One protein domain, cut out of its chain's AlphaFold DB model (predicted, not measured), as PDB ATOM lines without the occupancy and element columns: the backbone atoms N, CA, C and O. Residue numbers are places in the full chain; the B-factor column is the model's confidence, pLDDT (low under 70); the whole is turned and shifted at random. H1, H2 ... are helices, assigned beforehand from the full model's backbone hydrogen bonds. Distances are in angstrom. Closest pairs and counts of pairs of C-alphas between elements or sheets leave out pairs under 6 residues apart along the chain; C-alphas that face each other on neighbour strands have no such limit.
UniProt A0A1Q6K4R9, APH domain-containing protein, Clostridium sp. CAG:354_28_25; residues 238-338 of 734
ATOM      1  N   LYS A 238     113.661 175.971 147.734       91.62
ATOM      2  CA  LYS A 238     113.383 174.566 148.059       91.62
ATOM      3  C   LYS A 238     114.643 173.915 148.607       91.62
ATOM      4  O   LYS A 238     115.735 174.275 148.146       91.62
ATOM      5  N   THR A 239     114.492 173.007 149.562       95.38
ATOM      6  CA  THR A 239     115.568 172.135 150.035       95.38
ATOM      7  C   THR A 239     115.962 171.126 148.957       95.38
ATOM      8  O   THR A 239     115.312 171.002 147.917       95.38
ATOM      9  N   TYR A 240     117.057 170.407 149.187       94.44
ATOM     10  CA  TYR A 240     117.545 169.372 148.293       94.44
ATOM     11  C   TYR A 240     116.470 168.296 148.108       94.44
ATOM     12  O   TYR A 240     116.106 167.985 146.976       94.44
ATOM     13  N   ASN A 241     115.924 167.752 149.199       95.81
ATOM     14  CA  ASN A 241     114.913 166.696 149.120       95.81
ATOM     15  C   ASN A 241     113.580 167.210 148.552       95.81
ATOM     16  O   ASN A 241     112.958 166.496 147.770       95.81
ATOM     17  N   GLU A 242     113.191 168.460 148.826       96.25
ATOM     18  CA  GLU A 242     112.024 169.078 148.181       96.25
ATOM     19  C   GLU A 242     112.193 169.177 146.656       96.25
ATOM     20  O   GLU A 242     111.225 168.999 145.922       96.25
ATOM     21  N   LEU A 243     113.404 169.442 146.152       95.19
ATOM     22  CA  LEU A 243     113.683 169.457 144.708       95.19
ATOM     23  C   LEU A 243     113.605 168.058 144.092       95.19
ATOM     24  O   LEU A 243     113.106 167.925 142.972       95.19
ATOM     25  N   VAL A 244     114.062 167.032 144.818       95.94
ATOM     26  CA  VAL A 244     113.915 165.623 144.418       95.94
ATOM     27  C   VAL A 244     112.432 165.282 144.266       95.94
ATOM     28  O   VAL A 244     112.003 164.901 143.177       95.94
ATOM     29  N   ASP A 245     111.639 165.508 145.315       96.38
ATOM     30  CA  ASP A 245     110.199 165.234 145.312       96.38
ATOM     31  C   ASP A 245     109.475 166.023 144.221       96.38
ATOM     32  O   ASP A 245     108.608 165.502 143.513       96.38
ATOM     33  N   PHE A 246     109.843 167.292 144.057       94.25
ATOM     34  CA  PHE A 246     109.254 168.166 143.060       94.25
ATOM     35  C   PHE A 246     109.521 167.661 141.637       94.25
ATOM     36  O   PHE A 246     108.573 167.511 140.863       94.25
ATOM     37  N   ARG A 247     110.771 167.306 141.302       93.88
ATOM     38  CA  ARG A 247     111.108 166.734 139.988       93.88
ATOM     39  C   ARG A 247     110.380 165.411 139.736       93.88
ATOM     40  O   ARG A 247     109.850 165.214 138.642       93.88
ATOM     41  N   GLU A 248     110.304 164.525 140.730       91.62
ATOM     42  CA  GLU A 248     109.591 163.245 140.592       91.62
ATOM     43  C   GLU A 248     108.081 163.428 140.408       91.62
ATOM     44  O   GLU A 248     107.440 162.660 139.689       91.62
ATOM     45  N   ASN A 249     107.489 164.455 141.017       90.38
ATOM     46  CA  ASN A 249     106.082 164.777 140.801       90.38
ATOM     47  C   ASN A 249     105.829 165.355 139.402       90.38
ATOM     48  O   ASN A 249     104.852 164.968 138.764       90.38
ATOM     49  N   LEU A 250     106.727 166.199 138.889       90.56
ATOM     50  CA  LEU A 250     106.659 166.723 137.519       90.56
ATOM     51  C   LEU A 250     106.785 165.621 136.461       90.56
ATOM     52  O   LEU A 250     106.026 165.597 135.495       90.56
ATOM     53  N   LYS A 251     107.679 164.649 136.678       85.31
ATOM     54  CA  LYS A 251     107.860 163.472 135.812       85.31
ATOM     55  C   LYS A 251     106.562 162.676 135.598       85.31
ATOM     56  O   LYS A 251     106.364 162.112 134.524       85.31
ATOM     57  N   LYS A 252     105.649 162.665 136.578       84.19
ATOM     58  CA  LYS A 252     104.342 161.980 136.494       84.19
ATOM     59  C   LYS A 252     103.329 162.691 135.589       84.19
ATOM     60  O   LYS A 252     102.270 162.128 135.330       84.19
ATOM     61  N   LEU A 253     103.615 163.916 135.140       84.00
ATOM     62  CA  LEU A 253     102.712 164.679 134.274       84.00
ATOM     63  C   LEU A 253     102.774 164.231 132.809       84.00
ATOM     64  O   LEU A 253     101.838 164.509 132.064       84.00
ATOM     65  N   PHE A 254     103.840 163.541 132.394       79.12
ATOM     66  CA  PHE A 254     103.991 163.054 131.024       79.12
ATOM     67  C   PHE A 254     103.051 161.872 130.723       79.12
ATOM     68  O   PHE A 254     102.829 161.035 131.602       79.12
ATOM     69  N   PRO A 255     102.543 161.754 129.480       72.00
ATOM     70  CA  PRO A 255     102.820 162.616 128.321       72.00
ATOM     71  C   PRO A 255     102.039 163.949 128.329       72.00
ATOM     72  O   PRO A 255     100.898 164.008 128.779       72.00
ATOM     73  N   LEU A 256     102.641 165.014 127.779       76.75
ATOM     74  CA  LEU A 256     102.065 166.368 127.652       76.75
ATOM     75  C   LEU A 256     102.143 166.890 126.209       76.75
ATOM     76  O   LEU A 256     102.856 166.321 125.384       76.75
ATOM     77  N   GLU A 257     101.376 167.941 125.891       78.88
ATOM     78  CA  GLU A 257     101.517 168.705 124.629       78.88
ATOM     79  C   GLU A 257     102.892 169.348 124.564       78.88
ATOM     80  O   GLU A 257     103.437 169.667 125.609       78.88
ATOM     81  N   ILE A 258     103.449 169.568 123.371       84.19
ATOM     82  CA  ILE A 258     104.846 170.009 123.205       84.19
ATOM     83  C   ILE A 258     105.146 171.275 124.025       84.19
ATOM     84  O   ILE A 258     106.126 171.303 124.771       84.19
ATOM     85  N   LYS A 259     104.269 172.284 123.965       86.31
ATOM     86  CA  LYS A 259     104.394 173.514 124.762       86.31
ATOM     87  C   LYS A 259     104.270 173.274 126.271       86.31
ATOM     88  O   LYS A 259     105.100 173.737 127.048       86.31
ATOM     89  N   LYS A 260     103.299 172.463 126.703       86.50
ATOM     90  CA  LYS A 260     103.117 172.060 128.115       86.50
ATOM     91  C   LYS A 260     104.304 171.235 128.636       86.50
ATOM     92  O   LYS A 260     104.740 171.398 129.772       86.50
ATOM     93  N   ALA A 261     104.839 170.357 127.796       86.69
ATOM     94  CA  ALA A 261     105.982 169.509 128.072       86.69
ATOM     95  C   ALA A 261     107.250 170.345 128.255       86.69
ATOM     96  O   ALA A 261     108.021 170.058 129.165       86.69
ATOM     97  N   PHE A 262     107.429 171.400 127.454       89.38
ATOM     98  CA  PHE A 262     108.534 172.342 127.613       89.38
ATOM     99  C   PHE A 262     108.507 173.024 128.981       89.38
ATOM    100  O   PHE A 262     109.511 172.954 129.687       89.38
ATOM    101  N   VAL A 263     107.354 173.571 129.393       89.44
ATOM    102  CA  VAL A 263     107.166 174.164 130.732       89.44
ATOM    103  C   VAL A 263     107.574 173.170 131.821       89.44
ATOM    104  O   VAL A 263     108.373 173.481 132.699       89.44
ATOM    105  N   VAL A 264     107.093 171.926 131.757       90.69
ATOM    106  CA  VAL A 264     107.446 170.914 132.764       90.69
ATOM    107  C   VAL A 264     108.936 170.560 132.728       90.69
ATOM    108  O   VAL A 264     109.571 170.505 133.782       90.69
ATOM    109  N   CYS A 265     109.518 170.372 131.542       91.44
ATOM    110  CA  CYS A 265     110.950 170.105 131.381       91.44
ATOM    111  C   CYS A 265     111.814 171.256 131.913       91.44
ATOM    112  O   CYS A 265     112.921 171.028 132.394       91.44
ATOM    113  N   GLU A 266     111.326 172.492 131.839       89.75
ATOM    114  CA  GLU A 266     112.004 173.668 132.365       89.75
ATOM    115  C   GLU A 266     112.140 173.613 133.891       89.75
ATOM    116  O   GLU A 266     113.251 173.727 134.416       89.75
ATOM    117  N   TYR A 267     111.047 173.325 134.596       92.50
ATOM    118  CA  TYR A 267     111.068 173.131 136.046       92.50
ATOM    119  C   TYR A 267     111.878 171.895 136.466       92.50
ATOM    120  O   TYR A 267     112.594 171.942 137.469       92.50
ATOM    121  N   MET A 268     111.800 170.794 135.705       93.56
ATOM    122  CA  MET A 268     112.616 169.601 135.961       93.56
ATOM    123  C   MET A 268     114.110 169.917 135.843       93.56
ATOM    124  O   MET A 268     114.868 169.591 136.755       93.56
ATOM    125  N   LEU A 269     114.512 170.633 134.785       93.00
ATOM    126  CA  LEU A 269     115.893 171.065 134.590       93.00
ATOM    127  C   LEU A 269     116.367 171.974 135.727       93.00
ATOM    128  O   LEU A 269     117.481 171.796 136.212       93.00
ATOM    129  N   ASN A 270     115.537 172.925 136.172       91.25
ATOM    130  CA  ASN A 270     115.867 173.791 137.304       91.25
ATOM    131  C   ASN A 270     116.137 172.972 138.580       91.25
ATOM    132  O   ASN A 270     117.127 173.214 139.273       91.25
ATOM    133  N   ALA A 271     115.307 171.959 138.853       93.38
ATOM    134  CA  ALA A 271     115.492 171.068 139.993       93.38
ATOM    135  C   ALA A 271     116.764 170.212 139.878       93.38
ATOM    136  O   ALA A 271     117.582 170.211 140.801       93.38
ATOM    137  N   SER A 272     116.965 169.543 138.736       94.06
ATOM    138  CA  SER A 272     118.169 168.749 138.454       94.06
ATOM    139  C   SER A 272     119.437 169.574 138.569       94.06
ATOM    140  O   SER A 272     120.407 169.120 139.164       94.06
ATOM    141  N   TYR A 273     119.423 170.798 138.047       91.38
ATOM    142  CA  TYR A 273     120.563 171.698 138.087       91.38
ATOM    143  C   TYR A 273     120.961 172.080 139.514       91.38
ATOM    144  O   TYR A 273     122.131 171.979 139.876       91.38
ATOM    145  N   ARG A 274     119.995 172.507 140.335       91.12
ATOM    146  CA  ARG A 274     120.267 172.920 141.721       91.12
ATOM    147  C   ARG A 274     120.839 171.766 142.541       91.12
ATOM    148  O   ARG A 274     121.755 171.975 143.332       91.12
ATOM    149  N   VAL A 275     120.331 170.556 142.315       93.25
ATOM    150  CA  VAL A 275     120.851 169.332 142.934       93.25
ATOM    151  C   VAL A 275     122.245 168.979 142.400       93.25
ATOM    152  O   VAL A 275     123.157 168.770 143.195       93.25
ATOM    153  N   PHE A 276     122.444 168.997 141.080       92.19
ATOM    154  CA  PHE A 276     123.738 168.728 140.447       92.19
ATOM    155  C   PHE A 276     124.831 169.677 140.937       92.19
ATOM    156  O   PHE A 276     125.932 169.240 141.250       92.19
ATOM    157  N   TYR A 277     124.537 170.972 141.038       89.38
ATOM    158  CA  TYR A 277     125.507 171.954 141.504       89.38
ATOM    159  C   TYR A 277     125.969 171.662 142.944       89.38
ATOM    160  O   TYR A 277     127.155 171.781 143.261       89.38
ATOM    161  N   GLU A 278     125.050 171.241 143.815       89.69
ATOM    162  CA  GLU A 278     125.376 170.843 145.184       89.69
ATOM    163  C   GLU A 278     126.193 169.543 145.234       89.69
ATOM    164  O   GLU A 278     127.213 169.488 145.922       89.69
ATOM    165  N   ASP A 279     125.809 168.528 144.458       91.31
ATOM    166  CA  ASP A 279     126.578 167.283 144.326       91.31
ATOM    167  C   ASP A 279     127.981 167.530 143.756       91.31
ATOM    168  O   ASP A 279     128.959 166.951 144.229       91.31
ATOM    169  N   TYR A 280     128.109 168.432 142.781       89.69
ATOM    170  CA  TYR A 280     129.389 168.788 142.182       89.69
ATOM    171  C   TYR A 280     130.331 169.428 143.205       89.69
ATOM    172  O   TYR A 280     131.501 169.045 143.279       89.69
ATOM    173  N   LYS A 281     129.835 170.340 144.054       86.56
ATOM    174  CA  LYS A 281     130.639 170.915 145.148       86.56
ATOM    175  C   LYS A 281     131.170 169.836 146.094       86.56
ATOM    176  O   LYS A 281     132.354 169.863 146.414       86.56
ATOM    177  N   LYS A 282     130.326 168.879 146.488       88.12
ATOM    178  CA  LYS A 282     130.733 167.741 147.332       88.12
ATOM    179  C   LYS A 282     131.753 166.844 146.630       88.12
ATOM    180  O   LYS A 282     132.709 166.391 147.254       88.12
ATOM    181  N   SER A 283     131.608 166.653 145.317       87.94
ATOM    182  CA  SER A 283     132.547 165.853 144.520       87.94
ATOM    183  C   SER A 283     133.959 166.436 144.489       87.94
ATOM    184  O   SER A 283     134.926 165.682 144.547       87.94
ATOM    185  N   LEU A 284     134.092 167.767 144.481       86.00
ATOM    186  CA  LEU A 284     135.394 168.436 144.562       86.00
ATOM    187  C   LEU A 284     136.071 168.225 145.919       86.00
ATOM    188  O   LEU A 284     137.292 168.155 145.996       86.00
ATOM    189  N   LEU A 285     135.281 168.079 146.984       85.06
ATOM    190  CA  LEU A 285     135.771 167.783 148.330       85.06
ATOM    191  C   LEU A 285     136.048 166.283 148.541       85.06
ATOM    192  O   LEU A 285     136.386 165.871 149.646       85.06
ATOM    193  N   SER A 286     135.938 165.464 147.484       78.50
ATOM    194  CA  SER A 286     136.069 164.001 147.536       78.50
ATOM    195  C   SER A 286     135.111 163.328 148.532       78.50
ATOM    196  O   SER A 286     135.416 162.267 149.078       78.50
ATOM    197  N   GLU A 287     133.944 163.927 148.764       76.00
ATOM    198  CA  GLU A 287     132.889 163.361 149.607       76.00
ATOM    199  C   GLU A 287     132.019 162.370 148.815       76.00
ATOM    200  O   GLU A 287     131.784 162.556 147.618       76.00
ATOM    201  N   GLU A 288     131.488 161.337 149.479       74.81
ATOM    202  CA  GLU A 288     130.496 160.434 148.882       74.81
ATOM    203  C   GLU A 288     129.225 161.224 148.516       74.81
ATOM    204  O   GLU A 288     128.598 161.852 149.372       74.81
ATOM    205  N   ASN A 289     128.850 161.233 147.233       84.94
ATOM    206  CA  ASN A 289     127.738 162.038 146.718       84.94
ATOM    207  C   ASN A 289     127.038 161.370 145.516       84.94
ATOM    208  O   ASN A 289     127.377 160.253 145.126       84.94
ATOM    209  N   ASN A 290     126.041 162.054 144.943       89.56
ATOM    210  CA  ASN A 290     125.198 161.538 143.863       89.56
ATOM    211  C   ASN A 290     125.458 162.195 142.490       89.56
ATOM    212  O   ASN A 290     124.572 162.138 141.633       89.56
ATOM    213  N   ILE A 291     126.645 162.776 142.255       91.31
ATOM    214  CA  ILE A 291     126.966 163.557 141.044       91.31
ATOM    215  C   ILE A 291     126.610 162.830 139.742       91.31
ATOM    216  O   ILE A 291     125.964 163.414 138.878       91.31
ATOM    217  N   ASP A 292     126.939 161.541 139.615       91.88
ATOM    218  CA  ASP A 292     126.660 160.769 138.397       91.88
ATOM    219  C   ASP A 292     125.160 160.703 138.073       91.88
ATOM    220  O   ASP A 292     124.753 160.623 136.913       91.88
ATOM    221  N   ILE A 293     124.316 160.694 139.106       94.94
ATOM    222  CA  ILE A 293     122.864 160.579 138.966       94.94
ATOM    223  C   ILE A 293     122.255 161.945 138.693       94.94
ATOM    224  O   ILE A 293     121.422 162.062 137.795       94.94
ATOM    225  N   SER A 294     122.668 162.977 139.429       94.00
ATOM    226  CA  SER A 294     122.183 164.336 139.192       94.00
ATOM    227  C   SER A 294     122.623 164.873 137.831       94.00
ATOM    228  O   SER A 294     121.822 165.514 137.149       94.00
ATOM    229  N   GLN A 295     123.820 164.501 137.365       94.06
ATOM    230  CA  GLN A 295     124.273 164.773 136.005       94.06
ATOM    231  C   GLN A 295     123.389 164.080 134.959       94.06
ATOM    232  O   GLN A 295     122.902 164.750 134.054       94.06
ATOM    233  N   LYS A 296     123.100 162.778 135.101       95.94
ATOM    234  CA  LYS A 296     122.208 162.050 134.171       95.94
ATOM    235  C   LYS A 296     120.795 162.629 134.120       95.94
ATOM    236  O   LYS A 296     120.210 162.714 133.044       95.94
ATOM    237  N   CYS A 297     120.249 163.049 135.263       95.94
ATOM    238  CA  CYS A 297     118.966 163.753 135.309       95.94
ATOM    239  C   CYS A 297     119.026 165.078 134.535       95.94
ATOM    240  O   CYS A 297     118.140 165.349 133.731       95.94
ATOM    241  N   MET A 298     120.084 165.874 134.727       93.00
ATOM    242  CA  MET A 298     120.287 167.132 134.003       93.00
ATOM    243  C   MET A 298     120.457 166.916 132.488       93.00
ATOM    244  O   MET A 298     119.841 167.632 131.700       93.00
ATOM    245  N   GLU A 299     121.248 165.925 132.068       95.62
ATOM    246  CA  GLU A 299     121.429 165.543 130.659       95.62
ATOM    247  C   GLU A 299     120.107 165.106 130.009       95.62
ATOM    248  O   GLU A 299     119.790 165.527 128.895       95.62
ATOM    249  N   GLU A 300     119.309 164.289 130.704       95.25
ATOM    250  CA  GLU A 300     117.994 163.857 130.227       95.25
ATOM    251  C   GLU A 300     117.012 165.029 130.110       95.25
ATOM    252  O   GLU A 300     116.329 165.152 129.092       95.25
ATOM    253  N   ASP A 301     116.983 165.928 131.096       94.88
ATOM    254  CA  ASP A 301     116.122 167.113 131.064       94.88
ATOM    255  C   ASP A 301     116.504 168.041 129.895       94.88
ATOM    256  O   ASP A 301     115.629 168.526 129.175       94.88
ATOM    257  N   VAL A 302     117.803 168.229 129.620       94.75
ATOM    258  CA  VAL A 302     118.281 168.979 128.443       94.75
ATOM    259  C   VAL A 302     117.918 168.282 127.131       94.75
ATOM    260  O   VAL A 302     117.452 168.934 126.195       94.75
ATOM    261  N   LYS A 303     118.061 166.958 127.049       95.00
ATOM    262  CA  LYS A 303     117.649 166.184 125.869       95.00
ATOM    263  C   LYS A 303     116.150 166.319 125.586       95.00
ATOM    264  O   LYS A 303     115.745 166.414 124.423       95.00
ATOM    265  N   ASN A 304     115.326 166.358 126.629       92.19
ATOM    266  CA  ASN A 304     113.884 166.558 126.507       92.19
ATOM    267  C   ASN A 304     113.557 167.981 126.038       92.19
ATOM    268  O   ASN A 304     112.773 168.150 125.110       92.19
ATOM    269  N   ILE A 305     114.245 168.997 126.563       91.88
ATOM    270  CA  ILE A 305     114.163 170.375 126.054       91.88
ATOM    271  C   ILE A 305     114.525 170.458 124.562       91.88
ATOM    272  O   ILE A 305     113.806 171.094 123.795       91.88
ATOM    273  N   ILE A 306     115.607 169.807 124.126       92.38
ATOM    274  CA  ILE A 306     115.991 169.768 122.705       92.38
ATOM    275  C   ILE A 306     114.916 169.062 121.873       92.38
ATOM    276  O   ILE A 306     114.620 169.488 120.758       92.38
ATOM    277  N   SER A 307     114.290 168.018 122.416       89.88
ATOM    278  CA  SER A 307     113.168 167.343 121.759       89.88
ATOM    279  C   SER A 307     111.971 168.287 121.591       89.88
ATOM    280  O   SER A 307     111.415 168.344 120.497       89.88
ATOM    281  N   CYS A 308     111.647 169.106 122.598       88.88
ATOM    282  CA  CYS A 308     110.668 170.196 122.486       88.88
ATOM    283  C   CYS A 308     111.032 171.199 121.380       88.88
ATOM    284  O   CYS A 308     110.196 171.470 120.524       88.88
ATOM    285  N   ILE A 309     112.276 171.702 121.354       88.62
ATOM    286  CA  ILE A 309     112.772 172.629 120.313       88.62
ATOM    287  C   ILE A 309     112.579 172.041 118.908       88.62
ATOM    288  O   ILE A 309     112.205 172.739 117.971       88.62
ATOM    289  N   GLN A 310     112.822 170.740 118.763       88.06
ATOM    290  CA  GLN A 310     112.697 170.027 117.495       88.06
ATOM    291  C   GLN A 310     111.262 169.604 117.168       88.06
ATOM    292  O   GLN A 310     111.075 168.883 116.188       88.06
ATOM    293  N   ASN A 311     110.275 170.007 117.978       86.62
ATOM    294  CA  ASN A 311     108.899 169.533 117.888       86.62
ATOM    295  C   ASN A 311     108.858 168.003 117.788       86.62
ATOM    296  O   ASN A 311     108.368 167.437 116.818       86.62
ATOM    297  N   LYS A 312     109.463 167.327 118.767       82.25
ATOM    298  CA  LYS A 312     109.461 165.871 118.916       82.25
ATOM    299  C   LYS A 312     108.773 165.491 120.216       82.25
ATOM    300  O   LYS A 312     108.858 166.192 121.221       82.25
ATOM    301  N   ILE A 313     108.132 164.329 120.194       71.38
ATOM    302  CA  ILE A 313     107.499 163.753 121.377       71.38
ATOM    303  C   ILE A 313     108.528 163.458 122.457       71.38
ATOM    304  O   ILE A 313     109.598 162.910 122.184       71.38
ATOM    305  N   ILE A 314     108.130 163.753 123.690       74.69
ATOM    306  CA  ILE A 314     108.894 163.466 124.891       74.69
ATOM    307  C   ILE A 314     108.317 162.218 125.562       74.69
ATOM    308  O   ILE A 314     107.130 162.165 125.890       74.69
ATOM    309  N   ASP A 315     109.178 161.217 125.742       68.50
ATOM    310  CA  ASP A 315     108.911 160.054 126.590       68.50
ATOM    311  C   ASP A 315     109.034 160.445 128.071       68.50
ATOM    312  O   ASP A 315     109.725 161.406 128.410       68.50
ATOM    313  N   THR A 316     108.431 159.673 128.978       78.81
ATOM    314  CA  THR A 316     108.650 159.862 130.418       78.81
ATOM    315  C   THR A 316     110.151 159.770 130.744       78.81
ATOM    316  O   THR A 316     110.781 158.771 130.382       78.81
ATOM    317  N   PRO A 317     110.730 160.772 131.434       84.06
ATOM    318  CA  PRO A 317     112.127 160.739 131.870       84.06
ATOM    319  C   PRO A 317     112.435 159.472 132.681       84.06
ATOM    320  O   PRO A 317     111.634 159.049 133.510       84.06
ATOM    321  N   ASN A 318     113.585 158.846 132.471       86.69
ATOM    322  CA  ASN A 318     113.960 157.562 133.060       86.69
ATOM    323  C   ASN A 318     114.715 157.735 134.375       86.69
ATOM    324  O   ASN A 318     114.506 156.953 135.303       86.69
ATOM    325  N   TYR A 319     115.554 158.766 134.490       93.50
ATOM    326  CA  TYR A 319     116.375 158.981 135.678       93.50
ATOM    327  C   TYR A 319     115.587 159.678 136.788       93.50
ATOM    328  O   TYR A 319     114.672 160.469 136.530       93.50
ATOM    329  N   SER A 320     115.954 159.370 138.030       93.75
ATOM    330  CA  SER A 320     115.364 159.942 139.238       93.75
ATOM    331  C   SER A 320     116.474 160.383 140.185       93.75
ATOM    332  O   SER A 320     117.460 159.664 140.377       93.75
ATOM    333  N   LEU A 321     116.322 161.579 140.754       94.62
ATOM    334  CA  LEU A 321     117.263 162.105 141.742       94.62
ATOM    335  C   LEU A 321     117.170 161.285 143.039       94.62
ATOM    336  O   LEU A 321     116.160 160.638 143.312       94.62
ATOM    337  N   LYS A 322     118.233 161.306 143.846       94.31
ATOM    338  CA  LYS A 322     118.291 160.569 145.115       94.31
ATOM    339  C   LYS A 322     118.195 161.507 146.304       94.31
ATOM    340  O   LYS A 322     118.912 162.500 146.349       94.31
ATOM    341  N   HIS A 323     117.377 161.138 147.285       94.12
ATOM    342  CA  HIS A 323     117.330 161.823 148.572       94.12
ATOM    343  C   HIS A 323     118.658 161.735 149.326       94.12
ATOM    344  O   HIS A 323     119.398 160.751 149.217       94.12
ATOM    345  N   ILE A 324     118.909 162.744 150.154       92.00
ATOM    346  CA  ILE A 324     120.030 162.792 151.095       92.00
ATOM    347  C   ILE A 324     119.521 162.748 152.537       92.00
ATOM    348  O   ILE A 324     118.398 163.158 152.828       92.00
ATOM    349  N   LYS A 325     120.362 162.253 153.455       88.94
ATOM    350  CA  LYS A 325     120.008 162.107 154.879       88.94
ATOM    351  C   LYS A 325     119.810 163.454 155.579       88.94
ATOM    352  O   LYS A 325     118.822 163.639 156.275       88.94
ATOM    353  N   ASN A 326     120.757 164.370 155.386       87.94
ATOM    354  CA  ASN A 326     120.726 165.703 155.977       87.94
ATOM    355  C   ASN A 326     120.279 166.682 154.904       87.94
ATOM    356  O   ASN A 326     121.062 167.025 154.018       87.94
ATOM    357  N   ASP A 327     119.012 167.073 154.961       91.06
ATOM    358  CA  ASP A 327     118.449 167.981 153.977       91.06
ATOM    359  C   ASP A 327     119.039 169.387 154.136       91.06
ATOM    360  O   ASP A 327     119.163 169.913 155.243       91.06
ATOM    361  N   ILE A 328     119.430 169.982 153.016       92.19
ATOM    362  CA  ILE A 328     120.086 171.291 152.955       92.19
ATOM    363  C   ILE A 328     119.395 172.145 151.907       92.19
ATOM    364  O   ILE A 328     118.659 171.637 151.070       92.19
ATOM    365  N   TYR A 329     119.659 173.446 151.910       90.94
ATOM    366  CA  TYR A 329     119.263 174.313 150.807       90.94
ATOM    367  C   TYR A 329     120.404 174.397 149.794       90.94
ATOM    368  O   TYR A 329     121.430 174.997 150.124       90.94
ATOM    369  N   PRO A 330     120.245 173.851 148.574       84.75
ATOM    370  CA  PRO A 330     121.203 174.087 147.509       84.75
ATOM    371  C   PRO A 330     121.286 175.583 147.215       84.75
ATOM    372  O   PRO A 330     120.285 176.300 147.319       84.75
ATOM    373  N   GLU A 331     122.479 176.032 146.840       66.25
ATOM    374  CA  GLU A 331     122.769 177.424 146.494       66.25
ATOM    375  C   GLU A 331     121.735 177.982 145.493       66.25
ATOM    376  O   GLU A 331     121.275 177.275 144.596       66.25
ATOM    377  N   ASN A 332     121.335 179.248 145.663       61.00
ATOM    378  CA  ASN A 332     120.151 179.855 145.029       61.00
ATOM    379  C   ASN A 332     120.273 180.107 143.510       61.00
ATOM    380  O   ASN A 332     119.524 180.915 142.964       61.00
ATOM    381  N   ARG A 333     121.200 179.461 142.796       66.75
ATOM    382  CA  ARG A 333     121.335 179.704 141.361       66.75
ATOM    383  C   ARG A 333     120.200 179.004 140.620       66.75
ATOM    384  O   ARG A 333     120.088 177.782 140.641       66.75
ATOM    385  N   LEU A 334     119.355 179.798 139.978       70.62
ATOM    386  CA  LEU A 334     118.287 179.325 139.111       70.62
ATOM    387  C   LEU A 334     118.804 179.288 137.673       70.62
ATOM    388  O   LEU A 334     119.646 180.092 137.277       70.62
ATOM    389  N   ILE A 335     118.299 178.338 136.899       73.12
ATOM    390  CA  ILE A 335     118.383 178.383 135.441       73.12
ATOM    391  C   ILE A 335     117.014 178.763 134.971       73.12
ATOM    392  O   ILE A 335     116.076 178.095 135.365       73.12
ATOM    393  N   GLU A 336     116.903 179.776 134.136       67.62
ATOM    394  CA  GLU A 336     115.634 180.287 133.635       67.62
ATOM    395  C   GLU A 336     115.348 179.860 132.200       67.62
ATOM    396  O   GLU A 336     114.352 180.248 131.631       67.62
ATOM    397  N   ALA A 337     116.159 178.990 131.599       66.50
ATOM    398  CA  ALA A 337     115.852 178.415 130.289       66.50
ATOM    399  C   ALA A 337     115.805 179.383 129.094       66.50
ATOM    400  O   ALA A 337     115.669 178.921 127.964       66.50
ATOM    401  N   ASP A 338     116.066 180.664 129.313       68.56
ATOM    402  CA  ASP A 338     116.047 181.707 128.285       68.56
ATOM    403  C   ASP A 338     117.035 181.450 127.146       68.56
ATOM    404  O   ASP A 338     116.743 181.614 125.968       68.56
TER     405      ASP A 338
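This is residues 238 to 338 of the 734 residues of the protein "APH domain-containing protein" of Clostridium sp. CAG:354_28_25 (UniProt A0A1Q6K4R9). Three helices run back and forth, with the long H2 in the middle, H1 on one side of it and H3 on the other. A tail without named elements, residues 310 to 338, runs back along the gap between H1 and H3, then turns past the start of H1 and folds back along H2. The printed part has 101 residues, is all helix in the order H1, H2, H3, and is compact, with a radius of gyration of the C-alphas of 13.4 A and spans of 41 by 23 by 21 A.

H1, residues 240 to 251, touches residues 264 to 275 of H2, residues 258 to 284; their closest C-alphas, of Arg 247 and Met 268, are 5.2 A apart. This hairpin runs opposite ways at a shallow tilt of 28 degrees. H3, residues 291 to 309, touches H2 in a second hairpin, opposite ways at a shallow tilt of 24 degrees; their closest C-alphas, of Phe 276 and Ser 294, are 4.8 A apart. H1 and H3 are apart. In H1, H2 and H3 every O i to N i+4 pair is within hydrogen-bond range.

H1 begins at C-alpha 240 (117.545, 169.372, 148.293) and is 16.9 A long. H2 is 37.3 A long. H3, 26.7 A, ends at C-alpha 309 (112.772, 172.629, 120.313).

The farthest C-alphas, of Glu 257 and Ser 286, are 41.7 A apart. The printed part has no cut, and both links are short. pLDDT is under 70 at residues 315, 331 to 333 and 336 to 338.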